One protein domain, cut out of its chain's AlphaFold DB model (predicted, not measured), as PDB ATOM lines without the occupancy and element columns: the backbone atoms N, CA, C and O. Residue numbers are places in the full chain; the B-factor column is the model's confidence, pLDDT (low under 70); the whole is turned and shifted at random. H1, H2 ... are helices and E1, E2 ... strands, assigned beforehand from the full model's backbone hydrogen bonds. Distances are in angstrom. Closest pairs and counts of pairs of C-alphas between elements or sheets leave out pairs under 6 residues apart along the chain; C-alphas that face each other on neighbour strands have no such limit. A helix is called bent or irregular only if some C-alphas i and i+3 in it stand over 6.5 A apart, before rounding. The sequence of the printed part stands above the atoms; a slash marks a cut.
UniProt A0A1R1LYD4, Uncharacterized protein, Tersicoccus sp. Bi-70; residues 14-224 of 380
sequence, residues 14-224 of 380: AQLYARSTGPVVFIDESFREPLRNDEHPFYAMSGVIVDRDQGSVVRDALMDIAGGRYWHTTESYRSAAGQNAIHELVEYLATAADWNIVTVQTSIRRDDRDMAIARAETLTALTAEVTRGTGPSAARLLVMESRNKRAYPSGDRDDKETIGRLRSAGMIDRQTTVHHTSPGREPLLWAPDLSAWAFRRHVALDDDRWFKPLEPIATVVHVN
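Overview. This is residues 14 to 224 of the 380 residues of an uncharacterized protein of Tersicoccus sp. Bi-70 (UniProt A0A1R1LYD4). A strongly twisted six-stranded sheet runs through the middle, with H5 and H6 over one face and the long H7 over the other: three layers, helices on both faces of a sheet. H2 and H3 pack on H7, H4 packs on H2 and H3, and the sheet curls round H5. The 211 printed residues hold seven named helices and six strands, in the order H1 E1 E2 H2 H3 H4 E3 H5 E4 H6 E5 H7 E6; the class is mixed, helices and strands. The mixed sheet runs E5 E4 E1 E2 E3 E6; the whole is compact, radius of gyration of the C-alphas 16.4 A, spanning 45 by 44 by 33 A.

Along the chain. Find C-alpha 14 at (235.190, 101.357, 201.680), where H1, residues 14 to 19, begins. E1, 24 to 32, is 27.0 A long and E2, 42 to 50, 25.9 A. H2, 52 to 66, 21.7 A, is irregular: C-alphas 53 and 56 are 7.2 A apart. Then come H3, 73 to 76, H4, 80 to 94, 21.1 A, and E3, 100 to 106. H5, 116 to 131, is 22.0 A; E4, 141 to 145, H6, 155 to 168, and E5, 177 to 181, follow. H7, 187 to 205, is 26.7 A, and E6, 218 to 224, ends at C-alpha 224, (234.841, 134.187, 186.473).

Arrangement. Look first at the hairpin E1 and E2, antiparallel: N 26 and O 48 are 2.9 A apart, within hydrogen-bond range. E2 and E3 are antiparallel, N 45 to O 104 2.9 A; parallel are E3 and E6, N 103 to O 219 2.9 A, E4 and E1, N 27 to O 143 2.8 A, and E5 and E4, N 144 to O 179 2.9 A. E4, H6, E5 is a strand-helix-strand unit, two parallel neighbour strands with a helix between; E3, H5, E4 is a split one, with E1 and E2 between its strands; both crossovers are right-handed. H7 has a height of 7.5 A over the sheet, H6 8.5 A. H5 touches H6, Ala 120 to Thr 162 the closest C-alphas, 6.7 A, at a steep tilt of 51 degrees. H7 touches H2 with residues 187 to 190 alone, closest C-alphas Arg 59 and Leu 188, 5.6 A. H1 only grazes the sheet, with residues 16 to 19. Every O i to N i+4 pair is within hydrogen-bond range in H4 and H5; H1 has 1 of 2, H2 8 of 11, H6 9 of 10, H7 13 of 15, and H3 is too short.

Size, cuts and confidence. The C-alphas farthest apart, of Ala 80 and Ala 169, are 48.0 A apart. The printed part has no cut; the one long link is H7 to E6, 12 residues. Look for pLDDT under 70 at residues 34 to 39, 96 to 99 and 224.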
ATOM      1  N   ALA A  14     234.170 102.238 201.105       90.81
ATOM      2  CA  ALA A  14     235.190 101.357 201.680       90.81
ATOM      3  C   ALA A  14     235.995 100.597 200.598       90.81
ATOM      4  O   ALA A  14     237.219 100.483 200.688       90.81
ATOM      5  N   GLN A  15     235.338 100.139 199.522       92.19
ATOM      6  CA  GLN A  15     236.016  99.525 198.368       92.19
ATOM      7  C   GLN A  15     236.823 100.527 197.528       92.19
ATOM      8  O   GLN A  15     237.763 100.131 196.836       92.19
ATOM      9  N   LEU A  16     236.461 101.812 197.529       93.75
ATOM     10  CA  LEU A  16     237.244 102.857 196.870       93.75
ATOM     11  C   LEU A  16     238.513 103.177 197.675       93.75
ATOM     12  O   LEU A  16     239.590 103.187 197.087       93.75
ATOM     13  N   TYR A  17     238.443 103.291 199.005       92.06
ATOM     14  CA  TYR A  17     239.635 103.463 199.858       92.06
ATOM     15  C   TYR A  17     240.594 102.271 199.844       92.06
ATOM     16  O   TYR A  17     241.814 102.450 199.862       92.06
ATOM     17  N   ALA A  18     240.070 101.045 199.758       89.62
ATOM     18  CA  ALA A  18     240.909  99.859 199.600       89.62
ATOM     19  C   ALA A  18     241.759  99.913 198.312       89.62
ATOM     20  O   ALA A  18     242.872  99.386 198.290       89.62
ATOM     21  N   ARG A  19     241.255 100.576 197.258       89.50
ATOM     22  CA  ARG A  19     241.891 100.687 195.933       89.50
ATOM     23  C   ARG A  19     242.647 101.999 195.695       89.50
ATOM     24  O   ARG A  19     243.517 102.014 194.830       89.50
ATOM     25  N   SER A  20     242.340 103.077 196.419       87.62
ATOM     26  CA  SER A  20     243.067 104.348 196.307       87.62
ATOM     27  C   SER A  20     244.493 104.196 196.830       87.62
ATOM     28  O   SER A  20     244.697 103.681 197.928       87.62
ATOM     29  N   THR A  21     245.477 104.648 196.056       85.69
ATOM     30  CA  THR A  21     246.896 104.645 196.449       85.69
ATOM     31  C   THR A  21     247.388 106.001 196.943       85.69
ATOM     32  O   THR A  21     248.304 106.038 197.757       85.69
ATOM     33  N   GLY A  22     246.787 107.088 196.458       87.62
ATOM     34  CA  GLY A  22     247.105 108.457 196.851       87.62
ATOM     35  C   GLY A  22     246.103 109.037 197.857       87.62
ATOM     36  O   GLY A  22     245.179 108.329 198.285       87.62
ATOM     37  N   PRO A  23     246.268 110.325 198.209       91.31
ATOM     38  CA  PRO A  23     245.362 111.047 199.092       91.31
ATOM     39  C   PRO A  23     243.947 111.128 198.513       91.31
ATOM     40  O   PRO A  23     243.717 110.982 197.304       91.31
ATOM     41  N   VAL A  24     242.992 111.382 199.401       93.50
ATOM     42  CA  VAL A  24     241.574 111.543 199.080       93.50
ATOM     43  C   VAL A  24     241.192 113.007 199.250       93.50
ATOM     44  O   VAL A  24     241.605 113.650 200.212       93.50
ATOM     45  N   VAL A  25     240.396 113.535 198.319       96.56
ATOM     46  CA  VAL A  25     239.855 114.897 198.413       96.56
ATOM     47  C   VAL A  25     238.411 114.828 198.879       96.56
ATOM     48  O   VAL A  25     237.579 114.213 198.214       96.56
ATOM     49  N   PHE A  26     238.110 115.481 199.994       97.25
ATOM     50  CA  PHE A  26     236.757 115.639 200.522       97.25
ATOM     51  C   PHE A  26     236.232 117.006 200.107       97.25
ATOM     52  O   PHE A  26     236.927 117.996 200.316       97.25
ATOM     53  N   ILE A  27     235.050 117.072 199.495       98.12
ATOM     54  CA  ILE A  27     234.509 118.304 198.908       98.12
ATOM     55  C   ILE A  27     233.112 118.588 199.448       98.12
ATOM     56  O   ILE A  27     232.253 117.704 199.437       98.12
ATOM     57  N   ASP A  28     232.881 119.845 199.815       96.62
ATOM     58  CA  ASP A  28     231.556 120.389 200.109       96.62
ATOM     59  C   ASP A  28     231.357 121.784 199.476       96.62
ATOM     60  O   ASP A  28     232.319 122.455 199.081       96.62
ATOM     61  N   GLU A  29     230.094 122.190 199.322       94.19
ATOM     62  CA  GLU A  29     229.656 123.450 198.717       94.19
ATOM     63  C   GLU A  29     229.190 124.472 199.768       94.19
ATOM     64  O   GLU A  29     228.472 124.155 200.711       94.19
ATOM     65  N   SER A  30     229.496 125.752 199.557       93.44
ATOM     66  CA  SER A  30     228.781 126.834 200.237       93.44
ATOM     67  C   SER A  30     228.454 127.939 199.253       93.44
ATOM     68  O   SER A  30     229.277 128.323 198.428       93.44
ATOM     69  N   PHE A  31     227.235 128.456 199.331       90.75
ATOM     70  CA  PHE A  31     226.755 129.490 198.427       90.75
ATOM     71  C   PHE A  31     225.852 130.483 199.154       90.75
ATOM     72  O   PHE A  31     225.270 130.200 200.210       90.75
ATOM     73  N   ARG A  32     225.719 131.663 198.554       85.56
ATOM     74  CA  ARG A  32     224.746 132.681 198.934       85.56
ATOM     75  C   ARG A  32     224.010 133.133 197.687       85.56
ATOM     76  O   ARG A  32     224.570 133.839 196.855       85.56
ATOM     77  N   GLU A  33     222.762 132.689 197.561       74.88
ATOM     78  CA  GLU A  33     221.909 133.016 196.417       74.88
ATOM     79  C   GLU A  33     221.788 134.539 196.222       74.88
ATOM     80  O   GLU A  33     221.626 135.278 197.201       74.88
ATOM     81  N   PRO A  34     221.815 135.032 194.972       62.00
ATOM     82  CA  PRO A  34     221.633 136.445 194.679       62.00
ATOM     83  C   PRO A  34     220.167 136.856 194.825       62.00
ATOM     84  O   PRO A  34     219.476 136.946 193.816       62.00
ATOM     85  N   LEU A  35     219.700 137.149 196.052       54.91
ATOM     86  CA  LEU A  35     218.500 137.970 196.313       54.91
ATOM     87  C   LEU A  35     218.299 138.378 197.800       54.91
ATOM     88  O   LEU A  35     218.242 137.545 198.696       54.91
ATOM     89  N   ARG A  36     218.019 139.679 198.000       48.97
ATOM     90  CA  ARG A  36     217.355 140.351 199.154       48.97
ATOM     91  C   ARG A  36     218.098 140.634 200.474       48.97
ATOM     92  O   ARG A  36     217.494 141.327 201.289       48.97
ATOM     93  N   ASN A  37     219.356 140.243 200.660       55.56
ATOM     94  CA  ASN A  37     220.147 140.661 201.833       55.56
ATOM     95  C   ASN A  37     221.247 141.683 201.478       55.56
ATOM     96  O   ASN A  37     221.527 141.941 200.310       55.56
ATOM     97  N   ASP A  38     221.856 142.232 202.524       64.38
ATOM     98  CA  ASP A  38     223.093 143.021 202.579       64.38
ATOM     99  C   ASP A  38     224.376 142.213 202.283       64.38
ATOM    100  O   ASP A  38     225.459 142.780 202.176       64.38
ATOM    101  N   GLU A  39     224.254 140.898 202.097       67.88
ATOM    102  CA  GLU A  39     225.363 139.974 201.839       67.88
ATOM    103  C   GLU A  39     225.690 139.824 200.345       67.88
ATOM    104  O   GLU A  39     224.803 139.767 199.486       67.88
ATOM    105  N   HIS A  40     226.978 139.671 200.030       70.88
ATOM    106  CA  HIS A  40     227.432 139.446 198.659       70.88
ATOM    107  C   HIS A  40     227.084 138.031 198.158       70.88
ATOM    108  O   HIS A  40     227.371 137.046 198.846       70.88
ATOM    109  N   PRO A  41     226.497 137.890 196.952       81.81
ATOM    110  CA  PRO A  41     226.212 136.584 196.385       81.81
ATOM    111  C   PRO A  41     227.467 135.938 195.808       81.81
ATOM    112  O   PRO A  41     228.203 136.551 195.034       81.81
ATOM    113  N   PHE A  42     227.670 134.672 196.143       87.94
ATOM    114  CA  PHE A  42     228.811 133.879 195.700       87.94
ATOM    115  C   PHE A  42     228.425 132.400 195.665       87.94
ATOM    116  O   PHE A  42     227.471 131.974 196.322       87.94
ATOM    117  N   TYR A  43     229.209 131.611 194.946       91.94
ATOM    118  CA  TYR A  43     229.183 130.156 195.022       91.94
ATOM    119  C   TYR A  43     230.615 129.660 195.202       91.94
ATOM    120  O   TYR A  43     231.501 130.094 194.468       91.94
ATOM    121  N   ALA A  44     230.854 128.767 196.158       94.62
ATOM    122  CA  ALA A  44     232.164 128.189 196.418       94.62
ATOM    123  C   ALA A  44     232.102 126.677 196.673       94.62
ATOM    124  O   ALA A  44     231.108 126.149 197.171       94.62
ATOM    125  N   MET A  45     233.205 125.995 196.374       96.50
ATOM    126  CA  MET A  45     233.488 124.639 196.845       96.50
ATOM    127  C   MET A  45     234.839 124.613 197.546       96.50
ATOM    128  O   MET A  45     235.817 125.115 196.990       96.50
ATOM    129  N   SER A  46     234.906 123.982 198.717       97.19
ATOM    130  CA  SER A  46     236.168 123.678 199.398       97.19
ATOM    131  C   SER A  46     236.486 122.196 199.259       97.19
ATOM    132  O   SER A  46     235.676 121.353 199.633       97.19
ATOM    133  N   GLY A  47     237.674 121.882 198.745       97.25
ATOM    134  CA  GLY A  47     238.278 120.558 198.794       97.25
ATOM    135  C   GLY A  47     239.334 120.488 199.895       97.25
ATOM    136  O   GLY A  47     240.276 121.275 199.876       97.25
ATOM    137  N   VAL A  48     239.210 119.544 200.825       95.19
ATOM    138  CA  VAL A  48     240.240 119.223 201.824       95.19
ATOM    139  C   VAL A  48     240.942 117.940 201.398       95.19
ATOM    140  O   VAL A  48     240.302 116.902 201.223       95.19
ATOM    141  N   ILE A  49     242.257 118.016 201.197       92.75
ATOM    142  CA  ILE A  49     243.085 116.875 200.795       92.75
ATOM    143  C   ILE A  49     243.617 116.187 202.056       92.75
ATOM    144  O   ILE A  49     244.355 116.800 202.824       92.75
ATOM    145  N   VAL A  50     243.260 114.915 202.251       88.19
ATOM    146  CA  VAL A  50     243.695 114.095 203.392       88.19
ATOM    147  C   VAL A  50     244.501 112.904 202.886       88.19
ATOM    148  O   VAL A  50     244.053 112.155 202.012       88.19
ATOM    149  N   ASP A  51     245.689 112.707 203.457       85.56
ATOM    150  CA  ASP A  51     246.523 111.548 203.153       85.56
ATOM    151  C   ASP A  51     245.841 110.238 203.546       85.56
ATOM    152  O   ASP A  51     245.226 110.115 204.611       85.56
ATOM    153  N   ARG A  52     245.990 109.227 202.681       82.06
ATOM    154  CA  ARG A  52     245.350 107.911 202.824       82.06
ATOM    155  C   ARG A  52     245.532 107.334 204.229       82.06
ATOM    156  O   ARG A  52     244.566 106.883 204.842       82.06
ATOM    157  N   ASP A  53     246.768 107.368 204.713       80.81
ATOM    158  CA  ASP A  53     247.178 106.710 205.952       80.81
ATOM    159  C   ASP A  53     246.795 107.523 207.204       80.81
ATOM    160  O   ASP A  53     246.779 106.982 208.307       80.81
ATOM    161  N   GLN A  54     246.414 108.796 207.037       81.94
ATOM    162  CA  GLN A  54     245.888 109.659 208.103       81.94
ATOM    163  C   GLN A  54     244.360 109.590 208.224       81.94
ATOM    164  O   GLN A  54     243.798 109.959 209.254       81.94
ATOM    165  N   GLY A  55     243.665 109.083 207.201       83.06
ATOM    166  CA  GLY A  55     242.205 109.134 207.112       83.06
ATOM    167  C   GLY A  55     241.440 108.451 208.254       83.06
ATOM    168  O   GLY A  55     240.270 108.767 208.443       83.06
ATOM    169  N   SER A  56     242.027 107.527 209.025       83.38
ATOM    170  CA  SER A  56     241.403 107.023 210.264       83.38
ATOM    171  C   SER A  56     241.583 107.993 211.431       83.38
ATOM    172  O   SER A  56     240.596 108.373 212.046       83.38
ATOM    173  N   VAL A  57     242.816 108.453 211.667       83.06
ATOM    174  CA  VAL A  57     243.173 109.362 212.770       83.06
ATOM    175  C   VAL A  57     242.407 110.680 212.665       83.06
ATOM    176  O   VAL A  57     241.839 111.138 213.651       83.06
ATOM    177  N   VAL A  58     242.325 111.251 211.459       85.69
ATOM    178  CA  VAL A  58     241.563 112.484 211.212       85.69
ATOM    179  C   VAL A  58     240.070 112.264 211.453       85.69
ATOM    180  O   VAL A  58     239.422 113.103 212.067       85.69
ATOM    181  N   ARG A  59     239.508 111.123 211.030       86.69
ATOM    182  CA  ARG A  59     238.086 110.816 211.253       86.69
ATOM    183  C   ARG A  59     237.761 110.720 212.741       86.69
ATOM    184  O   ARG A  59     236.756 111.284 213.162       86.69
ATOM    185  N   ASP A  60     238.596 110.020 213.506       83.38
ATOM    186  CA  ASP A  60     238.408 109.846 214.947       83.38
ATOM    187  C   ASP A  60     238.527 111.199 215.676       83.38
ATOM    188  O   ASP A  60     237.612 111.564 216.408       83.38
ATOM    189  N   ALA A  61     239.539 112.019 215.359       85.25
ATOM    190  CA  ALA A  61     239.685 113.366 215.921       85.25
ATOM    191  C   ALA A  61     238.485 114.288 215.621       85.25
ATOM    192  O   ALA A  61     237.989 114.967 216.519       85.25
ATOM    193  N   LEU A  62     237.972 114.287 214.382       85.94
ATOM    194  CA  LEU A  62     236.776 115.058 214.021       85.94
ATOM    195  C   LEU A  62     235.542 114.602 214.825       85.94
ATOM    196  O   LEU A  62     234.782 115.447 215.296       85.94
ATOM    197  N   MET A  63     235.345 113.286 215.004       86.94
ATOM    198  CA  MET A  63     234.242 112.716 215.801       86.94
ATOM    199  C   MET A  63     234.344 113.054 217.290       86.94
ATOM    200  O   MET A  63     233.322 113.381 217.901       86.94
ATOM    201  N   ASP A  64     235.552 112.999 217.852       84.19
ATOM    202  CA  ASP A  64     235.806 113.281 219.263       84.19
ATOM    203  C   ASP A  64     235.555 114.763 219.589       84.19
ATOM    204  O   ASP A  64     234.793 115.053 220.513       84.19
ATOM    205  N   ILE A  65     236.088 115.698 218.787       82.94
ATOM    206  CA  ILE A  65     235.865 117.149 218.970       82.94
ATOM    207  C   ILE A  65     234.385 117.514 218.762       82.94
ATOM    208  O   ILE A  65     233.807 118.295 219.518       82.94
ATOM    209  N   ALA A  66     233.723 116.924 217.761       84.31
ATOM    210  CA  ALA A  66     232.294 117.140 217.531       84.31
ATOM    211  C   ALA A  66     231.392 116.533 218.626       84.31
ATOM    212  O   ALA A  66     230.200 116.853 218.679       84.31
ATOM    213  N   GLY A  67     231.909 115.610 219.448       80.19
ATOM    214  CA  GLY A  67     231.135 114.854 220.435       80.19
ATOM    215  C   GLY A  67     230.011 114.004 219.823       80.19
ATOM    216  O   GLY A  67     228.989 113.764 220.473       80.19
ATOM    217  N   GLY A  68     230.144 113.583 218.559       83.44
ATOM    218  CA  GLY A  68     229.017 113.082 217.772       83.44
ATOM    219  C   GLY A  68     229.389 112.222 216.562       83.44
ATOM    220  O   GLY A  68     230.549 111.998 216.245       83.44
ATOM    221  N   ARG A  69     228.360 111.714 215.869       83.06
ATOM    222  CA  ARG A  69     228.485 110.925 214.619       83.06
ATOM    223  C   ARG A  69     227.886 111.634 213.399       83.06
ATOM    224  O   ARG A  69     227.603 111.003 212.384       83.06
ATOM    225  N   TYR A  70     227.608 112.923 213.534       88.31
ATOM    226  CA  TYR A  70     227.013 113.764 212.508       88.31
ATOM    227  C   TYR A  70     227.384 115.212 212.793       88.31
ATOM    228  O   TYR A  70     227.394 115.619 213.955       88.31
ATOM    229  N   TRP A  71     227.648 115.968 211.737       89.25
ATOM    230  CA  TRP A  71     228.036 117.363 211.815       89.25
ATOM    231  C   TRP A  71     227.504 118.116 210.599       89.25
ATOM    232  O   TRP A  71     227.574 117.611 209.480       89.25
ATOM    233  N   HIS A  72     227.028 119.331 210.847       91.75
ATOM    234  CA  HIS A  72     226.944 120.407 209.866       91.75
ATOM    235  C   HIS A  72     227.250 121.705 210.599       91.75
ATOM    236  O   HIS A  72     226.548 122.072 211.548       91.75
ATOM    237  N   THR A  73     228.252 122.441 210.136       92.50
ATOM    238  CA  THR A  73     228.753 123.641 210.817       92.50
ATOM    239  C   THR A  73     227.652 124.696 210.991       92.50
ATOM    240  O   THR A  73     227.535 125.329 212.042       92.50
ATOM    241  N   THR A  74     226.755 124.824 210.005       91.88
ATOM    242  CA  THR A  74     225.590 125.731 210.060       91.88
ATOM    243  C   THR A  74     224.591 125.384 211.175       91.88
ATOM    244  O   THR A  74     223.919 126.281 211.695       91.88
ATOM    245  N   GLU A  75     224.464 124.109 211.545       91.00
ATOM    246  CA  GLU A  75     223.582 123.671 212.631       91.00
ATOM    247  C   GLU A  75     224.277 123.808 213.989       91.00
ATOM    248  O   GLU A  75     223.712 124.430 214.892       91.00
ATOM    249  N   SER A  76     225.526 123.335 214.100       91.94
ATOM    250  CA  SER A  76     226.356 123.436 215.310       91.94
ATOM    251  C   SER A  76     226.475 124.881 215.811       91.94
ATOM    252  O   SER A  76     226.274 125.150 217.000       91.94
ATOM    253  N   TYR A  77     226.687 125.838 214.897       94.50
ATOM    254  CA  TYR A  77     226.858 127.265 215.202       94.50
ATOM    255  C   TYR A  77     225.681 127.907 215.962       94.50
ATOM    256  O   TYR A  77     225.836 128.961 216.578       94.50
ATOM    257  N   ARG A  78     224.494 127.286 215.962       91.88
ATOM    258  CA  ARG A  78     223.302 127.794 216.669       91.88
ATOM    259  C   ARG A  78     223.373 127.648 218.195       91.88
ATOM    260  O   ARG A  78     222.479 128.135 218.880       91.88
ATOM    261  N   SER A  79     224.394 126.977 218.728       88.38
ATOM    262  CA  SER A  79     224.559 126.713 220.161       88.38
ATOM    263  C   SER A  79     225.951 127.114 220.652       88.38
ATOM    264  O   SER A  79     226.916 127.031 219.899       88.38
ATOM    265  N   ALA A  80     226.078 127.497 221.926       87.38
ATOM    266  CA  ALA A  80     227.380 127.828 222.515       87.38
ATOM    267  C   ALA A  80     228.348 126.628 222.503       87.38
ATOM    268  O   ALA A  80     229.509 126.777 222.142       87.38
ATOM    269  N   ALA A  81     227.855 125.423 222.814       83.00
ATOM    270  CA  ALA A  81     228.655 124.199 222.751       83.00
ATOM    271  C   ALA A  81     229.159 123.911 221.325       83.00
ATOM    272  O   ALA A  81     230.336 123.626 221.131       83.00
ATOM    273  N   GLY A  82     228.293 124.056 220.316       87.75
ATOM    274  CA  GLY A  82     228.692 123.889 218.922       87.75
ATOM    275  C   GLY A  82     229.617 124.997 218.412       87.75
ATOM    276  O   GLY A  82     230.463 124.714 217.580       87.75
ATOM    277  N   GLN A  83     229.531 126.230 218.928       90.69
ATOM    278  CA  GLN A  83     230.508 127.289 218.626       90.69
ATOM    279  C   GLN A  83     231.902 126.972 219.183       90.69
ATOM    280  O   GLN A  83     232.885 127.208 218.483       90.69
ATOM    281  N   ASN A  84     231.991 126.388 220.383       88.81
ATOM    282  CA  ASN A  84     233.261 125.903 220.931       88.81
ATOM    283  C   ASN A  84     233.824 124.751 220.083       88.81
ATOM    284  O   ASN A  84     234.967 124.826 219.648       88.81
ATOM    285  N   ALA A  85     233.001 123.756 219.734       88.69
ATOM    286  CA  ALA A  85     233.427 122.661 218.859       88.69
ATOM    287  C   ALA A  85     233.865 123.153 217.460       88.69
ATOM    288  O   ALA A  85     234.819 122.630 216.899       88.69
ATOM    289  N   ILE A  86     233.228 124.193 216.902       93.56
ATOM    290  CA  ILE A  86     233.693 124.844 215.661       93.56
ATOM    291  C   ILE A  86     235.087 125.456 215.856       93.56
ATOM    292  O   ILE A  86     235.924 125.316 214.971       93.56
ATOM    293  N   HIS A  87     235.346 126.122 216.986       92.56
ATOM    294  CA  HIS A  87     236.659 126.699 217.293       92.56
ATOM    295  C   HIS A  87     237.739 125.614 217.370       92.56
ATOM    296  O   HIS A  87     238.724 125.687 216.642       92.56
ATOM    297  N   GLU A  88     237.498 124.569 218.166       89.50
ATOM    298  CA  GLU A  88     238.414 123.435 218.337       89.50
ATOM    299  C   GLU A  88     238.672 122.700 217.010       89.50
ATOM    300  O   GLU A  88     239.811 122.342 216.709       89.50
ATOM    301  N   LEU A  89     237.650 122.528 216.159       89.56
ATOM    302  CA  LEU A  89     237.828 121.960 214.820       89.56
ATOM    303  C   LEU A  89     238.646 122.881 213.904       89.56
ATOM    304  O   LEU A  89     239.501 122.383 213.178       89.56
ATOM    305  N   VAL A  90     238.413 124.202 213.919       91.56
ATOM    306  CA  VAL A  90     239.196 125.171 213.125       91.56
ATOM    307  C   VAL A  90     240.662 125.159 213.550       91.56
ATOM    308  O   VAL A  90     241.534 125.123 212.685       91.56
ATOM    309  N   GLU A  91     240.939 125.139 214.855       87.81
ATOM    310  CA  GLU A  91     242.295 125.002 215.396       87.81
ATOM    311  C   GLU A  91     242.925 123.672 214.971       87.81
ATOM    312  O   GLU A  91     244.037 123.665 214.442       87.81
ATOM    313  N   TYR A  92     242.193 122.560 215.094       86.88
ATOM    314  CA  TYR A  92     242.651 121.249 214.643       86.88
ATOM    315  C   TYR A  92     243.042 121.252 213.157       86.88
ATOM    316  O   TYR A  92     244.162 120.847 212.837       86.88
ATOM    317  N   LEU A  93     242.198 121.778 212.254       84.94
ATOM    318  CA  LEU A  93     242.568 121.873 210.834       84.94
ATOM    319  C   LEU A  93     243.781 122.800 210.635       84.94
ATOM    320  O   LEU A  93     244.674 122.470 209.861       84.94
ATOM    321  N   ALA A  94     243.839 123.940 211.335       82.88
ATOM    322  CA  ALA A  94     244.909 124.933 211.201       82.88
ATOM    323  C   ALA A  94     246.290 124.424 211.661       82.88
ATOM    324  O   ALA A  94     247.310 124.842 211.110       82.88
ATOM    325  N   THR A  95     246.348 123.505 212.633       74.31
ATOM    326  CA  THR A  95     247.613 122.871 213.065       74.31
ATOM    327  C   THR A  95     248.189 121.871 212.058       74.31
ATOM    328  O   THR A  95     249.342 121.452 212.189       74.31
ATOM    329  N   ALA A  96     247.418 121.471 211.047       63.00
ATOM    330  CA  ALA A  96     247.771 120.360 210.182       63.00
ATOM    331  C   ALA A  96     248.765 120.767 209.074       63.00
ATOM    332  O   ALA A  96     248.390 121.111 207.953       63.00
ATOM    333  N   ALA A  97     250.060 120.682 209.394       49.88
ATOM    334  CA  ALA A  97     251.178 121.144 208.561       49.88
ATOM    335  C   ALA A  97     251.254 120.558 207.132       49.88
ATOM    336  O   ALA A  97     251.892 121.160 206.270       49.88
ATOM    337  N   ASP A  98     250.614 119.411 206.881       55.59
ATOM    338  CA  ASP A  98     250.614 118.710 205.588       55.59
ATOM    339  C   ASP A  98     249.282 118.838 204.814       55.59
ATOM    340  O   ASP A  98     249.126 118.281 203.724       55.59
ATOM    341  N   TRP A  99     248.290 119.558 205.352       60.72
ATOM    342  CA  TRP A  99     246.981 119.685 204.709       60.72
ATOM    343  C   TRP A  99     246.980 120.752 203.619       60.72
ATOM    344  O   TRP A  99     247.640 121.784 203.704       60.72
ATOM    345  N   ASN A 100     246.177 120.507 202.586       72.00
ATOM    346  CA  ASN A 100     245.897 121.488 201.548       72.00
ATOM    347  C   ASN A 100     244.383 121.665 201.452       72.00
ATOM    348  O   ASN A 100     243.670 120.770 200.985       72.00
ATOM    349  N   ILE A 101     243.905 122.824 201.901       86.88
ATOM    350  CA  ILE A 101     242.546 123.288 201.640       86.88
ATOM    351  C   ILE A 101     242.579 124.028 200.302       86.88
ATOM    352  O   ILE A 101     243.382 124.936 200.103       86.88
ATOM    353  N   VAL A 102     241.712 123.657 199.367       91.12
ATOM    354  CA  VAL A 102     241.563 124.339 198.079       91.12
ATOM    355  C   VAL A 102     240.131 124.827 197.965       91.12
ATOM    356  O   VAL A 102     239.216 124.023 197.813       91.12
ATOM    357  N   THR A 103     239.931 126.140 198.016       93.75
ATOM    358  CA  THR A 103     238.606 126.752 197.898       93.75
ATOM    359  C   THR A 103     238.488 127.457 196.557       93.75
ATOM    360  O   THR A 103     239.221 128.404 196.275       93.75
ATOM    361  N   VAL A 104     237.548 127.017 195.726       88.75
ATOM    362  CA  VAL A 104     237.250 127.652 194.439       88.75
ATOM    363  C   VAL A 104     235.939 128.411 194.547       88.75
ATOM    364  O   VAL A 104     234.930 127.808 194.904       88.75
ATOM    365  N   GLN A 105     235.937 129.700 194.208       91.56
ATOM    366  CA  GLN A 105     234.741 130.547 194.221       91.56
ATOM    367  C   GLN A 105     234.432 131.198 192.868       91.56
ATOM    368  O   GLN A 105     235.337 131.476 192.083       91.56
ATOM    369  N   THR A 106     233.154 131.484 192.625       86.50
ATOM    370  CA  THR A 106     232.641 132.232 191.468       86.50
ATOM    371  C   THR A 106     231.485 133.150 191.872       86.50
ATOM    372  O   THR A 106     230.855 132.976 192.921       86.50
ATOM    373  N   SER A 107     231.190 134.126 191.016       85.06
ATOM    374  CA  SER A 107     230.003 134.974 191.134       85.06
ATOM    375  C   SER A 107     228.790 134.266 190.527       85.06
ATOM    376  O   SER A 107     228.832 133.861 189.366       85.06
ATOM    377  N   ILE A 108     227.674 134.162 191.258       83.81
ATOM    378  CA  ILE A 108     226.442 133.587 190.691       83.81
ATOM    379  C   ILE A 108     225.873 134.550 189.644       83.81
ATOM    380  O   ILE A 108     225.598 135.722 189.923       83.81
ATOM    381  N   ARG A 109     225.685 134.051 188.421       80.38
ATOM    382  CA  ARG A 109     225.166 134.842 187.303       80.38
ATOM    383  C   ARG A 109     223.654 135.054 187.439       80.38
ATOM    384  O   ARG A 109     222.936 134.212 187.966       80.38
ATOM    385  N   ARG A 110     223.128 136.158 186.894       77.50
ATOM    386  CA  ARG A 110     221.679 136.471 186.952       77.50
ATOM    387  C   ARG A 110     220.789 135.498 186.164       77.50
ATOM    388  O   ARG A 110     219.588 135.436 186.423       77.50
ATOM    389  N   ASP A 111     221.354 134.803 185.182       80.62
ATOM    390  CA  ASP A 111     220.700 133.763 184.382       80.62
ATOM    391  C   ASP A 111     220.801 132.359 185.012       80.62
ATOM    392  O   ASP A 111     219.988 131.494 184.694       80.62
ATOM    393  N   ASP A 112     221.714 132.157 185.964       80.62
ATOM    394  CA  ASP A 112     222.030 130.880 186.618       80.62
ATOM    395  C   ASP A 112     221.194 130.655 187.894       80.62
ATOM    396  O   ASP A 112     221.696 130.635 189.019       80.62
ATOM    397  N   ARG A 113     219.867 130.566 187.729       79.62
ATOM    398  CA  ARG A 113     218.900 130.582 188.849       79.62
ATOM    399  C   ARG A 113     218.980 129.384 189.797       79.62
ATOM    400  O   ARG A 113     218.566 129.512 190.943       79.62
ATOM    401  N   ASP A 114     219.441 128.237 189.316       82.12
ATOM    402  CA  ASP A 114     219.649 127.002 190.083       82.12
ATOM    403  C   ASP A 114     221.128 126.778 190.451       82.12
ATOM    404  O   ASP A 114     221.475 125.746 191.036       82.12
ATOM    405  N   MET A 115     221.986 127.759 190.139       88.12
ATOM    406  CA  MET A 115     223.437 127.748 190.347       88.12
ATOM    407  C   MET A 115     224.153 126.590 189.630       88.12
ATOM    408  O   MET A 115     225.254 126.200 190.023       88.12
ATOM    409  N   ALA A 116     223.543 126.005 188.594       85.81
ATOM    410  CA  ALA A 116     224.108 124.871 187.871       85.81
ATOM    411  C   ALA A 116     225.391 125.243 187.106       85.81
ATOM    412  O   ALA A 116     226.326 124.438 187.054       85.81
ATOM    413  N   ILE A 117     225.476 126.460 186.556       85.69
ATOM    414  CA  ILE A 117     226.682 126.960 185.878       85.69
ATOM    415  C   ILE A 117     227.775 127.226 186.918       85.69
ATOM    416  O   ILE A 117     228.875 126.689 186.793       85.69
ATOM    417  N   ALA A 118     227.464 127.968 187.982       88.19
ATOM    418  CA  ALA A 118     228.392 128.279 189.067       88.19
ATOM    419  C   ALA A 118     228.945 127.014 189.754       88.19
ATOM    420  O   ALA A 118     230.142 126.929 190.052       88.19
ATOM    421  N   ARG A 119     228.099 125.988 189.927       91.81
ATOM    422  CA  ARG A 119     228.500 124.654 190.388       91.81
ATOM    423  C   ARG A 119     229.452 123.973 189.414       91.81
ATOM    424  O   ARG A 119     230.478 123.449 189.839       91.81
ATOM    425  N   ALA A 120     229.124 123.956 188.123       88.88
ATOM    426  CA  ALA A 120     229.950 123.297 187.116       88.88
ATOM    427  C   ALA A 120     231.319 123.981 186.955       88.88
ATOM    428  O   ALA A 120     232.321 123.281 186.802       88.88
ATOM    429  N   GLU A 121     231.383 125.314 187.036       86.25
ATOM    430  CA  GLU A 121     232.632 126.090 187.000       86.25
ATOM    431  C   GLU A 121     233.518 125.795 188.218       86.25
ATOM    432  O   GLU A 121     234.691 125.440 188.057       86.25
ATOM    433  N   THR A 122     232.963 125.876 189.432       91.25
ATOM    434  CA  THR A 122     233.724 125.630 190.672       91.25
ATOM    435  C   THR A 122     234.162 124.172 190.797       91.25
ATOM    436  O   THR A 122     235.341 123.927 191.054       91.25
ATOM    437  N   LEU A 123     233.289 123.201 190.500       94.44
ATOM    438  CA  LEU A 123     233.648 121.777 190.468       94.44
ATOM    439  C   LEU A 123     234.727 121.477 189.423       94.44
ATOM    440  O   LEU A 123     235.628 120.678 189.687       94.44
ATOM    441  N   THR A 124     234.654 122.109 188.247       89.19
ATOM    442  CA  THR A 124     235.642 121.935 187.173       89.19
ATOM    443  C   THR A 124     237.021 122.394 187.612       89.19
ATOM    444  O   THR A 124     237.976 121.615 187.546       89.19
ATOM    445  N   ALA A 125     237.128 123.633 188.088       87.38
ATOM    446  CA  ALA A 125     238.405 124.187 188.505       87.38
ATOM    447  C   ALA A 125     238.945 123.492 189.762       87.38
ATOM    448  O   ALA A 125     240.127 123.165 189.778       87.38
ATOM    449  N   LEU A 126     238.103 123.164 190.751       94.19
ATOM    450  CA  LEU A 126     238.531 122.426 191.945       94.19
ATOM    451  C   LEU A 126     239.071 121.045 191.570       94.19
ATOM    452  O   LEU A 126     240.178 120.691 191.965       94.19
ATOM    453  N   THR A 127     238.330 120.289 190.756       92.19
ATOM    454  CA  THR A 127     238.739 118.949 190.313       92.19
ATOM    455  C   THR A 127     240.043 118.993 189.515       92.19
ATOM    456  O   THR A 127     240.915 118.149 189.723       92.19
ATOM    457  N   ALA A 128     240.204 119.974 188.623       85.12
ATOM    458  CA  ALA A 128     241.447 120.164 187.885       85.12
ATOM    459  C   ALA A 128     242.613 120.497 188.833       85.12
ATOM    460  O   ALA A 128     243.631 119.812 188.788       85.12
ATOM    461  N   GLU A 129     242.443 121.482 189.722       86.44
ATOM    462  CA  GLU A 129     243.437 121.968 190.693       86.44
ATOM    463  C   GLU A 129     243.969 120.837 191.592       86.44
ATOM    464  O   GLU A 129     245.182 120.614 191.644       86.44
ATOM    465  N   VAL A 130     243.072 120.074 192.232       91.25
ATOM    466  CA  VAL A 130     243.439 119.035 193.216       91.25
ATOM    467  C   VAL A 130     243.964 117.740 192.589       91.25
ATOM    468  O   VAL A 130     244.640 116.972 193.271       91.25
ATOM    469  N   THR A 131     243.698 117.471 191.302       89.19
ATOM    470  CA  THR A 131     244.112 116.211 190.644       89.19
ATOM    471  C   THR A 131     245.296 116.336 189.679       89.19
ATOM    472  O   THR A 131     245.719 115.315 189.128       89.19
ATOM    473  N   ARG A 132     245.903 117.528 189.524       81.44
ATOM    474  CA  ARG A 132     247.048 117.781 188.612       81.44
ATOM    475  C   ARG A 132     248.250 116.846 188.771       81.44
ATOM    476  O   ARG A 132     249.023 116.698 187.827       81.44
ATOM    477  N   GLY A 133     248.461 116.278 189.960       76.88
ATOM    478  CA  GLY A 133     249.582 115.374 190.223       76.88
ATOM    479  C   GLY A 133     249.573 114.146 189.303       76.88
ATOM    480  O   GLY A 133     248.523 113.717 188.823       76.88
ATOM    481  N   THR A 134     250.741 113.547 189.085       78.31
ATOM    482  CA  THR A 134     250.910 112.314 188.303       78.31
ATOM    483  C   THR A 134     251.499 111.195 189.162       78.31
ATOM    484  O   THR A 134     252.222 111.443 190.126       78.31
ATOM    485  N   GLY A 135     251.198 109.943 188.807       79.94
ATOM    486  CA  GLY A 135     251.708 108.762 189.508       79.94
ATOM    487  C   GLY A 135     250.888 108.334 190.738       79.94
ATOM    488  O   GLY A 135     249.823 108.893 191.001       79.94
ATOM    489  N   PRO A 136     251.353 107.310 191.484       74.44
ATOM    490  CA  PRO A 136     250.538 106.613 192.488       74.44
ATOM    491  C   PRO A 136     250.122 107.452 193.703       74.44
ATOM    492  O   PRO A 136     249.132 107.116 194.349       74.44
ATOM    493  N   SER A 137     250.863 108.518 194.010       81.25
ATOM    494  CA  SER A 137     250.601 109.453 195.114       81.25
ATOM    495  C   SER A 137     249.716 110.639 194.716       81.25
ATOM    496  O   SER A 137     249.508 111.542 195.520       81.25
ATOM    497  N   ALA A 138     249.210 110.687 193.483       87.62
ATOM    498  CA  ALA A 138     248.304 111.743 193.057       87.62
ATOM    499  C   ALA A 138     246.873 111.487 193.558       87.62
ATOM    500  O   ALA A 138     246.414 110.344 193.604       87.62
ATOM    501  N   ALA A 139     246.137 112.553 193.880       90.56
ATOM    502  CA  ALA A 139     244.730 112.437 194.240       90.56
ATOM    503  C   ALA A 139     243.909 111.916 193.046       90.56
ATOM    504  O   ALA A 139     243.939 112.486 191.949       90.56
ATOM    505  N   ARG A 140     243.186 110.811 193.258       94.62
ATOM    506  CA  ARG A 140     242.321 110.157 192.251       94.62
ATOM    507  C   ARG A 140     240.932 109.800 192.774       94.62
ATOM    508  O   ARG A 140     240.080 109.402 191.983       94.62
ATOM    509  N   LEU A 141     240.682 109.968 194.070       96.81
ATOM    510  CA  LEU A 141     239.370 109.785 194.674       96.81
ATOM    511  C   LEU A 141     238.877 111.117 195.237       96.81
ATOM    512  O   LEU A 141     239.532 111.717 196.090       96.81
ATOM    513  N   LEU A 142     237.718 111.546 194.750       98.19
ATOM    514  CA  LEU A 142     236.956 112.675 195.261       98.19
ATOM    515  C   LEU A 142     235.743 112.117 196.011       98.19
ATOM    516  O   LEU A 142     235.014 111.280 195.470       98.19
ATOM    517  N   VAL A 143     235.516 112.574 197.234       97.75
ATOM    518  CA  VAL A 143     234.355 112.223 198.056       97.75
ATOM    519  C   VAL A 143     233.561 113.498 198.292       97.75
ATOM    520  O   VAL A 143     234.110 114.491 198.754       97.75
ATOM    521  N   MET A 144     232.280 113.479 197.938       97.25
ATOM    522  CA  MET A 144     231.394 114.641 197.998       97.25
ATOM    523  C   MET A 144     230.148 114.323 198.822       97.25
ATOM    524  O   MET A 144     229.699 113.171 198.848       97.25
ATOM    525  N   GLU A 145     229.537 115.337 199.429       94.38
ATOM    526  CA  GLU A 145     228.165 115.197 199.915       94.38
ATOM    527  C   GLU A 145     227.176 115.052 198.733       94.38
ATOM    528  O   GLU A 145     227.248 115.762 197.727       94.38
ATOM    529  N   SER A 146     226.252 114.091 198.831       92.62
ATOM    530  CA  SER A 146     225.093 113.967 197.936       92.62
ATOM    531  C   SER A 146     224.166 115.165 198.119       92.62
ATOM    532  O   SER A 146     223.666 115.400 199.220       92.62
ATOM    533  N   ARG A 147     223.810 115.856 197.029       85.94
ATOM    534  CA  ARG A 147     222.867 116.984 197.119       85.94
ATOM    535  C   ARG A 147     221.482 116.508 197.569       85.94
ATOM    536  O   ARG A 147     221.062 115.374 197.317       85.94
ATOM    537  N   ASN A 148     220.709 117.413 198.172       85.75
ATOM    538  CA  ASN A 148     219.318 117.145 198.537       85.75
ATOM    539  C   ASN A 148     218.484 116.784 197.293       85.75
ATOM    540  O   ASN A 148     218.082 117.655 196.523       85.75
ATOM    541  N   LYS A 149     218.156 115.494 197.142       86.56
ATOM    542  CA  LYS A 149     217.460 114.925 195.971       86.56
ATOM    543  C   LYS A 149     216.044 115.462 195.732       86.56
ATOM    544  O   LYS A 149     215.483 115.194 194.675       86.56
ATOM    545  N   ARG A 150     215.446 116.191 196.684       86.25
ATOM    546  CA  ARG A 150     214.161 116.887 196.473       86.25
ATOM    547  C   ARG A 150     214.346 118.228 195.762       86.25
ATOM    548  O   ARG A 150     213.512 118.577 194.939       86.25
ATOM    549  N   ALA A 151     215.417 118.953 196.087       84.12
ATOM    550  CA  ALA A 151     215.759 120.228 195.455       84.12
ATOM    551  C   ALA A 151     216.542 120.022 194.148       84.12
ATOM    552  O   ALA A 151     216.285 120.697 193.158       84.12
ATOM    553  N   TYR A 152     217.443 119.036 194.130       85.81
ATOM    554  CA  TYR A 152     218.344 118.739 193.016       85.81
ATOM    555  C   TYR A 152     218.295 117.240 192.660       85.81
ATOM    556  O   TYR A 152     219.230 116.502 192.983       85.81
ATOM    557  N   PRO A 153     217.221 116.748 192.004       86.44
ATOM    558  CA  PRO A 153     217.037 115.320 191.716       86.44
ATOM    559  C   PRO A 153     218.172 114.674 190.912       86.44
ATOM    560  O   PRO A 153     218.367 113.461 190.983       86.44
ATOM    561  N   SER A 154     218.918 115.477 190.153       90.25
ATOM    562  CA  SER A 154     220.011 115.044 189.289       90.25
ATOM    563  C   SER A 154     221.418 115.415 189.777       90.25
ATOM    564  O   SER A 154     222.378 115.005 189.132       90.25
ATOM    565  N   GLY A 155     221.579 116.101 190.920       89.06
ATOM    566  CA  GLY A 155     222.870 116.666 191.360       89.06
ATOM    567  C   GLY A 155     224.054 115.688 191.279       89.06
ATOM    568  O   GLY A 155     224.998 115.912 190.526       89.06
ATOM    569  N   ASP A 156     223.951 114.537 191.953       94.19
ATOM    570  CA  ASP A 156     224.992 113.494 191.963       94.19
ATOM    571  C   ASP A 156     225.314 112.901 190.571       94.19
ATOM    572  O   ASP A 156     226.337 112.227 190.409       94.19
ATOM    573  N   ARG A 157     224.415 113.050 189.587       94.75
ATOM    574  CA  ARG A 157     224.600 112.613 188.192       94.75
ATOM    575  C   ARG A 157     225.280 113.706 187.378       94.75
ATOM    576  O   ARG A 157     226.198 113.400 186.623       94.75
ATOM    577  N   ASP A 158     224.864 114.951 187.552       91.94
ATOM    578  CA  ASP A 158     225.357 116.088 186.775       91.94
ATOM    579  C   ASP A 158     226.812 116.443 187.187       91.94
ATOM    580  O   ASP A 158     227.648 116.784 186.342       91.94
ATOM    581  N   ASP A 159     227.177 116.201 188.455       94.75
ATOM    582  CA  ASP A 159     228.570 116.188 188.937       94.75
ATOM    583  C   ASP A 159     229.411 115.104 188.229       94.75
ATOM    584  O   ASP A 159     230.520 115.356 187.747       94.75
ATOM    585  N   LYS A 160     228.869 113.880 188.121       96.06
ATOM    586  CA  LYS A 160     229.524 112.742 187.445       96.06
ATOM    587  C   LYS A 160     229.680 112.975 185.946       96.06
ATOM    588  O   LYS A 160     230.694 112.564 185.382       96.06
ATOM    589  N   GLU A 161     228.719 113.639 185.310       92.81
ATOM    590  CA  GLU A 161     228.818 114.067 183.914       92.81
ATOM    591  C   GLU A 161     229.912 115.126 183.744       92.81
ATOM    592  O   GLU A 161     230.754 115.000 182.857       92.81
ATOM    593  N   THR A 162     229.971 116.122 184.630       90.12
ATOM    594  CA  THR A 162     231.012 117.161 184.621       90.12
ATOM    595  C   THR A 162     232.409 116.553 184.726       90.12
ATOM    596  O   THR A 162     233.235 116.770 183.841       90.12
ATOM    597  N   ILE A 163     232.648 115.675 185.699       92.50
ATOM    598  CA  ILE A 163     233.927 114.958 185.841       92.50
ATOM    599  C   ILE A 163     234.172 113.992 184.663       92.50
ATOM    600  O   ILE A 163     235.304 113.825 184.205       92.50
ATOM    601  N   GLY A 164     233.114 113.400 184.100       90.06
ATOM    602  CA  GLY A 164     233.165 112.635 182.853       90.06
ATOM    603  C   GLY A 164     233.683 113.449 181.667       90.06
ATOM    604  O   GLY A 164     234.554 112.966 180.943       90.06
ATOM    605  N   ARG A 165     233.221 114.694 181.504       87.25
ATOM    606  CA  ARG A 165     233.686 115.624 180.464       87.25
ATOM    607  C   ARG A 165     235.164 115.976 180.647       87.25
ATOM    608  O   ARG A 165     235.909 115.886 179.676       87.25
ATOM    609  N   LEU A 166     235.616 116.255 181.873       84.94
ATOM    610  CA  LEU A 166     237.031 116.547 182.164       84.94
ATOM    611  C   LEU A 166     237.964 115.375 181.812       84.94
ATOM    612  O   LEU A 166     239.010 115.588 181.199       84.94
ATOM    613  N   ARG A 167     237.571 114.134 182.140       90.94
ATOM    614  CA  ARG A 167     238.320 112.919 181.752       90.94
ATOM    615  C   ARG A 167     238.365 112.727 180.238       90.94
ATOM    616  O   ARG A 167     239.420 112.408 179.695       90.94
ATOM    617  N   SER A 168     237.237 112.921 179.552       82.62
ATOM    618  CA  SER A 168     237.149 112.792 178.091       82.62
ATOM    619  C   SER A 168     237.968 113.858 177.360       82.62
ATOM    620  O   SER A 168     238.578 113.558 176.338       82.62
ATOM    621  N   ALA A 169     238.031 115.075 177.907       80.06
ATOM    622  CA  ALA A 169     238.860 116.171 177.408       80.06
ATOM    623  C   ALA A 169     240.355 116.033 177.767       80.06
ATOM    624  O   ALA A 169     241.163 116.845 177.324       80.06
ATOM    625  N   GLY A 170     240.739 115.038 178.576       81.00
ATOM    626  CA  GLY A 170     242.120 114.848 179.033       81.00
ATOM    627  C   GLY A 170     242.612 115.902 180.031       81.00
ATOM    628  O   GLY A 170     243.812 115.978 180.278       81.00
ATOM    629  N   MET A 171     241.710 116.700 180.615       82.19
ATOM    630  CA  MET A 171     242.050 117.732 181.608       82.19
ATOM    631  C   MET A 171     242.399 117.135 182.976       82.19
ATOM    632  O   MET A 171     243.095 117.769 183.763       82.19
ATOM    633  N   ILE A 172     241.916 115.920 183.250       86.44
ATOM    634  CA  ILE A 172     242.229 115.129 184.444       86.44
ATOM    635  C   ILE A 172     242.459 113.663 184.067       86.44
ATOM    636  O   ILE A 172     242.048 113.197 183.002       86.44
ATOM    637  N   ASP A 173     243.093 112.923 184.972       91.69
ATOM    638  CA  ASP A 173     243.387 111.501 184.806       91.69
ATOM    639  C   ASP A 173     242.114 110.654 184.621       91.69
ATOM    640  O   ASP A 173     241.095 110.854 185.285       91.69
ATOM    641  N   ARG A 174     242.184 109.648 183.742       92.00
ATOM    642  CA  ARG A 174     241.078 108.714 183.474       92.00
ATOM    643  C   ARG A 174     240.674 107.897 184.702       92.00
ATOM    644  O   ARG A 174     239.532 107.448 184.760       92.00
ATOM    645  N   GLN A 175     241.580 107.708 185.663       92.88
ATOM    646  CA  GLN A 175     241.309 107.008 186.921       92.88
ATOM    647  C   GLN A 175     240.588 107.881 187.960       92.88
ATOM    648  O   GLN A 175     240.035 107.335 188.918       92.88
ATOM    649  N   THR A 176     240.544 109.210 187.779       94.44
ATOM    650  CA  THR A 176     239.871 110.111 188.723       94.44
ATOM    651  C   THR A 176     238.394 109.742 188.857       94.44
ATOM    652  O   THR A 176     237.644 109.707 187.878       94.44
ATOM    653  N   THR A 177     237.975 109.454 190.084       95.50
ATOM    654  CA  THR A 177     236.652 108.933 190.432       95.50
ATOM    655  C   THR A 177     236.007 109.822 191.487       95.50
ATOM    656  O   THR A 177     236.680 110.272 192.409       95.50
ATOM    657  N   VAL A 178     234.698 110.045 191.360       97.44
ATOM    658  CA  VAL A 178     233.882 110.749 192.354       97.44
ATOM    659  C   VAL A 178     232.910 109.783 193.018       97.44
ATOM    660  O   VAL A 178     232.269 108.975 192.337       97.44
ATOM    661  N   HIS A 179     232.789 109.880 194.338       97.31
ATOM    662  CA  HIS A 179     231.805 109.167 195.141       97.31
ATOM    663  C   HIS A 179     230.968 110.160 195.944       97.31
ATOM    664  O   HIS A 179     231.515 111.044 196.594       97.31
ATOM    665  N   HIS A 180     229.648 109.994 195.912       96.81
ATOM    666  CA  HIS A 180     228.710 110.822 196.671       96.81
ATOM    667  C   HIS A 180     228.198 110.031 197.876       96.81
ATOM    668  O   HIS A 180     227.740 108.897 197.716       96.81
ATOM    669  N   THR A 181     228.288 110.609 199.072       94.81
ATOM    670  CA  THR A 181     227.815 109.999 200.327       94.81
ATOM    671  C   THR A 181     227.227 111.073 201.256       94.81
ATOM    672  O   THR A 181     226.821 112.124 200.768       94.81
ATOM    673  N   SER A 182     227.103 110.836 202.564       92.31
ATOM    674  CA  SER A 182     226.653 111.865 203.519       92.31
ATOM    675  C   SER A 182     227.604 112.037 204.713       92.31
ATOM    676  O   SER A 182     228.287 111.075 205.081       92.31
ATOM    677  N   PRO A 183     227.602 113.207 205.387       91.12
ATOM    678  CA  PRO A 183     228.399 113.466 206.593       91.12
ATOM    679  C   PRO A 183     228.196 112.451 207.724       91.12
ATOM    680  O   PRO A 183     229.111 112.194 208.496       91.12
ATOM    681  N   GLY A 184     227.014 111.830 207.816       89.88
ATOM    682  CA  GLY A 184     226.726 110.756 208.781       89.88
ATOM    683  C   GLY A 184     227.250 109.366 208.387       89.88
ATOM    684  O   GLY A 184     227.021 108.402 209.116       89.88
ATOM    685  N   ARG A 185     227.896 109.227 207.221       91.56
ATOM    686  CA  ARG A 185     228.544 107.990 206.739       91.56
ATOM    687  C   ARG A 185     230.052 108.134 206.579       91.56
ATOM    688  O   ARG A 185     230.757 107.134 206.721       91.56
ATOM    689  N   GLU A 186     230.519 109.345 206.291       93.81
ATOM    690  CA  GLU A 186     231.931 109.700 206.203       93.81
ATOM    691  C   GLU A 186     232.199 111.032 206.932       93.81
ATOM    692  O   GLU A 186     231.971 112.096 206.353       93.81
ATOM    693  N   PRO A 187     232.700 110.992 208.182       93.12
ATOM    694  CA  PRO A 187     233.031 112.194 208.945       93.12
ATOM    695  C   PRO A 187     234.137 113.066 208.342       93.12
ATOM    696  O   PRO A 187     234.224 114.245 208.662       93.12
ATOM    697  N   LEU A 188     234.955 112.549 207.416       93.56
ATOM    698  CA  LEU A 188     235.934 113.383 206.704       93.56
ATOM    699  C   LEU A 188     235.284 114.462 205.806       93.56
ATOM    700  O   LEU A 188     235.963 115.409 205.418       93.56
ATOM    701  N   LEU A 189     233.972 114.381 205.531       95.62
ATOM    702  CA  LEU A 189     233.203 115.468 204.904       95.62
ATOM    703  C   LEU A 189     232.977 116.682 205.828       95.62
ATOM    704  O   LEU A 189     232.569 117.735 205.349       95.62
ATOM    705  N   TRP A 190     233.265 116.592 207.128       95.56
ATOM    706  CA  TRP A 190     233.054 117.713 208.055       95.56
ATOM    707  C   TRP A 190     234.128 118.796 207.909       95.56
ATOM    708  O   TRP A 190     233.854 119.973 208.123       95.56
ATOM    709  N   ALA A 191     235.342 118.417 207.495       94.81
ATOM    710  CA  ALA A 191     236.428 119.356 207.231       94.81
ATOM    711  C   ALA A 191     236.131 120.316 206.052       94.81
ATOM    712  O   ALA A 191     236.321 121.524 206.226       94.81
ATOM    713  N   PRO A 192     235.647 119.862 204.873       96.56
ATOM    714  CA  PRO A 192     235.230 120.778 203.817       96.56
ATOM    715  C   PRO A 192     233.939 121.550 204.140       96.56
ATOM    716  O   PRO A 192     233.897 122.719 203.773       96.56
ATOM    717  N   ASP A 193     232.956 120.986 204.862       96.94
ATOM    718  CA  ASP A 193     231.773 121.737 205.357       96.94
ATOM    719  C   ASP A 193     232.210 122.913 206.245       96.94
ATOM    720  O   ASP A 193     231.834 124.063 206.002       96.94
ATOM    721  N   LEU A 194     233.102 122.658 207.206       96.38
ATOM    722  CA  LEU A 194     233.683 123.691 208.062       96.38
ATOM    723  C   LEU A 194     234.478 124.731 207.264       96.38
ATOM    724  O   LEU A 194     234.301 125.931 207.468       96.38
ATOM    725  N   SER A 195     235.325 124.291 206.329       95.50
ATOM    726  CA  SER A 195     236.106 125.186 205.467       95.50
ATOM    727  C   SER A 195     235.211 126.076 204.598       95.50
ATOM    728  O   SER A 195     235.408 127.292 204.555       95.50
ATOM    729  N   ALA A 196     234.215 125.498 203.923       95.94
ATOM    730  CA  ALA A 196     233.307 126.218 203.039       95.94
ATOM    731  C   ALA A 196     232.399 127.176 203.834       95.94
ATOM    732  O   ALA A 196     232.141 128.297 203.390       95.94
ATOM    733  N   TRP A 197     231.976 126.786 205.041       96.44
ATOM    734  CA  TRP A 197     231.250 127.651 205.970       96.44
ATOM    735  C   TRP A 197     232.108 128.810 206.496       96.44
ATOM    736  O   TRP A 197     231.662 129.960 206.477       96.44
ATOM    737  N   ALA A 198     233.344 128.545 206.924       96.00
ATOM    738  CA  ALA A 198     234.265 129.572 207.406       96.00
ATOM    739  C   ALA A 198     234.567 130.586 206.294       96.00
ATOM    740  O   ALA A 198     234.468 131.798 206.497       96.00
ATOM    741  N   PHE A 199     234.831 130.086 205.086       94.50
ATOM    742  CA  PHE A 199     235.025 130.904 203.898       94.50
ATOM    743  C   PHE A 199     233.791 131.744 203.557       94.50
ATOM    744  O   PHE A 199     233.920 132.940 203.303       94.50
ATOM    745  N   ARG A 200     232.581 131.168 203.628       92.62
ATOM    746  CA  ARG A 200     231.322 131.912 203.480       92.62
ATOM    747  C   ARG A 200     231.236 133.091 204.450       92.62
ATOM    748  O   ARG A 200     230.810 134.171 204.044       92.62
ATOM    749  N   ARG A 201     231.609 132.897 205.720       91.94
ATOM    750  CA  ARG A 201     231.603 133.978 206.719       91.94
ATOM    751  C   ARG A 201     232.594 135.084 206.362       91.94
ATOM    752  O   ARG A 201     232.227 136.253 206.427       91.94
ATOM    753  N   HIS A 202     233.776 134.721 205.879       91.94
ATOM    754  CA  HIS A 202     234.752 135.683 205.378       91.94
ATOM    755  C   HIS A 202     234.240 136.475 204.156       91.94
ATOM    756  O   HIS A 202     234.272 137.701 204.183       91.94
ATOM    757  N   VAL A 203     233.729 135.819 203.103       89.38
ATOM    758  CA  VAL A 203     233.404 136.509 201.832       89.38
ATOM    759  C   VAL A 203     232.038 137.202 201.792       89.38
ATOM    760  O   VAL A 203     231.878 138.167 201.048       89.38
ATOM    761  N   ALA A 204     231.046 136.718 202.549       86.38
ATOM    762  CA  ALA A 204     229.675 137.238 202.491       86.38
ATOM    763  C   ALA A 204     229.256 138.049 203.726       86.38
ATOM    764  O   ALA A 204     228.311 138.828 203.619       86.38
ATOM    765  N   LEU A 205     229.929 137.868 204.871       85.88
ATOM    766  CA  LEU A 205     229.578 138.490 206.159       85.88
ATOM    767  C   LEU A 205     230.697 139.362 206.759       85.88
ATOM    768  O   LEU A 205     230.506 139.882 207.855       85.88
ATOM    769  N   ASP A 206     231.847 139.487 206.082       86.00
ATOM    770  CA  ASP A 206     233.060 140.171 206.577       86.00
ATOM    771  C   ASP A 206     233.519 139.671 207.971       86.00
ATOM    772  O   ASP A 206     234.072 140.401 208.791       86.00
ATOM    773  N   ASP A 207     233.263 138.390 208.262       90.06
ATOM    774  CA  ASP A 207     233.560 137.741 209.543       90.06
ATOM    775  C   ASP A 207     234.742 136.776 209.372       90.06
ATOM    776  O   ASP A 207     234.576 135.566 209.188       90.06
ATOM    777  N   ASP A 208     235.952 137.345 209.391       92.44
ATOM    778  CA  ASP A 208     237.215 136.652 209.107       92.44
ATOM    779  C   ASP A 208     237.637 135.634 210.179       92.44
ATOM    780  O   ASP A 208     238.410 134.725 209.876       92.44
ATOM    781  N   ARG A 209     237.105 135.742 211.405       94.38
ATOM    782  CA  ARG A 209     237.532 134.993 212.607       94.38
ATOM    783  C   ARG A 209     237.654 133.483 212.403       94.38
ATOM    784  O   ARG A 209     238.514 132.859 213.014       94.38
ATOM    785  N   TRP A 210     236.806 132.910 211.552       94.44
ATOM    786  CA  TRP A 210     236.736 131.468 211.297       94.44
ATOM    787  C   TRP A 210     237.630 131.008 210.142       94.44
ATOM    788  O   TRP A 210     238.078 129.866 210.137       94.44
ATOM    789  N   PHE A 211     237.888 131.874 209.156       94.06
ATOM    790  CA  PHE A 211     238.707 131.532 207.988       94.06
ATOM    791  C   PHE A 211     240.175 131.926 208.164       94.06
ATOM    792  O   PHE A 211     241.059 131.246 207.659       94.06
ATOM    793  N   LYS A 212     240.456 132.985 208.928       93.38
ATOM    794  CA  LYS A 212     241.806 133.496 209.194       93.38
ATOM    795  C   LYS A 212     242.787 132.451 209.760       93.38
ATOM    796  O   LYS A 212     243.937 132.474 209.329       93.38
ATOM    797  N   PRO A 213     242.391 131.511 210.648       91.19
ATOM    798  CA  PRO A 213     243.282 130.424 211.068       91.19
ATOM    799  C   PRO A 213     243.575 129.416 209.946       91.19
ATOM    800  O   PRO A 213     244.634 128.798 209.940       91.19
ATOM    801  N   LEU A 214     242.656 129.266 208.984       89.88
ATOM    802  CA  LEU A 214     242.774 128.354 207.842       89.88
ATOM    803  C   LEU A 214     243.508 128.987 206.648       89.88
ATOM    804  O   LEU A 214     244.043 128.264 205.814       89.88
ATOM    805  N   GLU A 215     243.559 130.320 206.552       89.44
ATOM    806  CA  GLU A 215     244.186 131.042 205.437       89.44
ATOM    807  C   GLU A 215     245.636 130.597 205.122       89.44
ATOM    808  O   GLU A 215     245.938 130.424 203.939       89.44
ATOM    809  N   PRO A 216     246.529 130.324 206.100       86.12
ATOM    810  CA  PRO A 216     247.893 129.860 205.816       86.12
ATOM    811  C   PRO A 216     247.977 128.500 205.103       86.12
ATOM    812  O   PRO A 216     248.964 128.244 204.410       86.12
ATOM    813  N   ILE A 217     246.957 127.647 205.260       84.50
ATOM    814  CA  ILE A 217     246.853 126.300 204.662       84.50
ATOM    815  C   ILE A 217     245.813 126.232 203.527       84.50
ATOM    816  O   ILE A 217     245.526 125.153 202.998       84.50
ATOM    817  N   ALA A 218     245.242 127.380 203.142       89.12
ATOM    818  CA  ALA A 218     244.208 127.487 202.122       89.12
ATOM    819  C   ALA A 218     244.721 128.139 200.829       89.12
ATOM    820  O   ALA A 218     245.298 129.225 200.814       89.12
ATOM    821  N   THR A 219     244.427 127.496 199.702       88.31
ATOM    822  CA  THR A 219     244.572 128.070 198.363       88.31
ATOM    823  C   THR A 219     243.204 128.515 197.863       88.31
ATOM    824  O   THR A 219     242.348 127.681 197.571       88.31
ATOM    825  N   VAL A 220     243.004 129.828 197.734       88.94
ATOM    826  CA  VAL A 220     241.777 130.401 197.164       88.94
ATOM    827  C   VAL A 220     241.953 130.636 195.662       88.94
ATOM    828  O   VAL A 220     242.872 131.322 195.211       88.94
ATOM    829  N   VAL A 221     241.045 130.080 194.865       85.75
ATOM    830  CA  VAL A 221     240.968 130.268 193.412       85.75
ATOM    831  C   VAL A 221     239.656 130.976 193.096       85.75
ATOM    832  O   VAL A 221     238.602 130.558 193.565       85.75
ATOM    833  N   HIS A 222     239.692 132.035 192.287       84.38
ATOM    834  CA  HIS A 222     238.472 132.636 191.756       84.38
ATOM    835  C   HIS A 222     238.329 132.229 190.291       84.38
ATOM    836  O   HIS A 222     239.287 132.330 189.522       84.38
ATOM    837  N   VAL A 223     237.138 131.798 189.897       75.81
ATOM    838  CA  VAL A 223     236.771 131.587 188.496       75.81
ATOM    839  C   VAL A 223     235.673 132.573 188.134       75.81
ATOM    840  O   VAL A 223     234.745 132.777 188.907       75.81
ATOM    841  N   ASN A 224     235.809 133.228 186.987       65.31
ATOM    842  CA  ASN A 224     234.841 134.187 186.473       65.31
ATOM    843  C   ASN A 224     234.638 133.896 184.983       65.31
ATOM    844  O   ASN A 224     235.308 134.502 184.154       65.31
TER     845      ASN A 224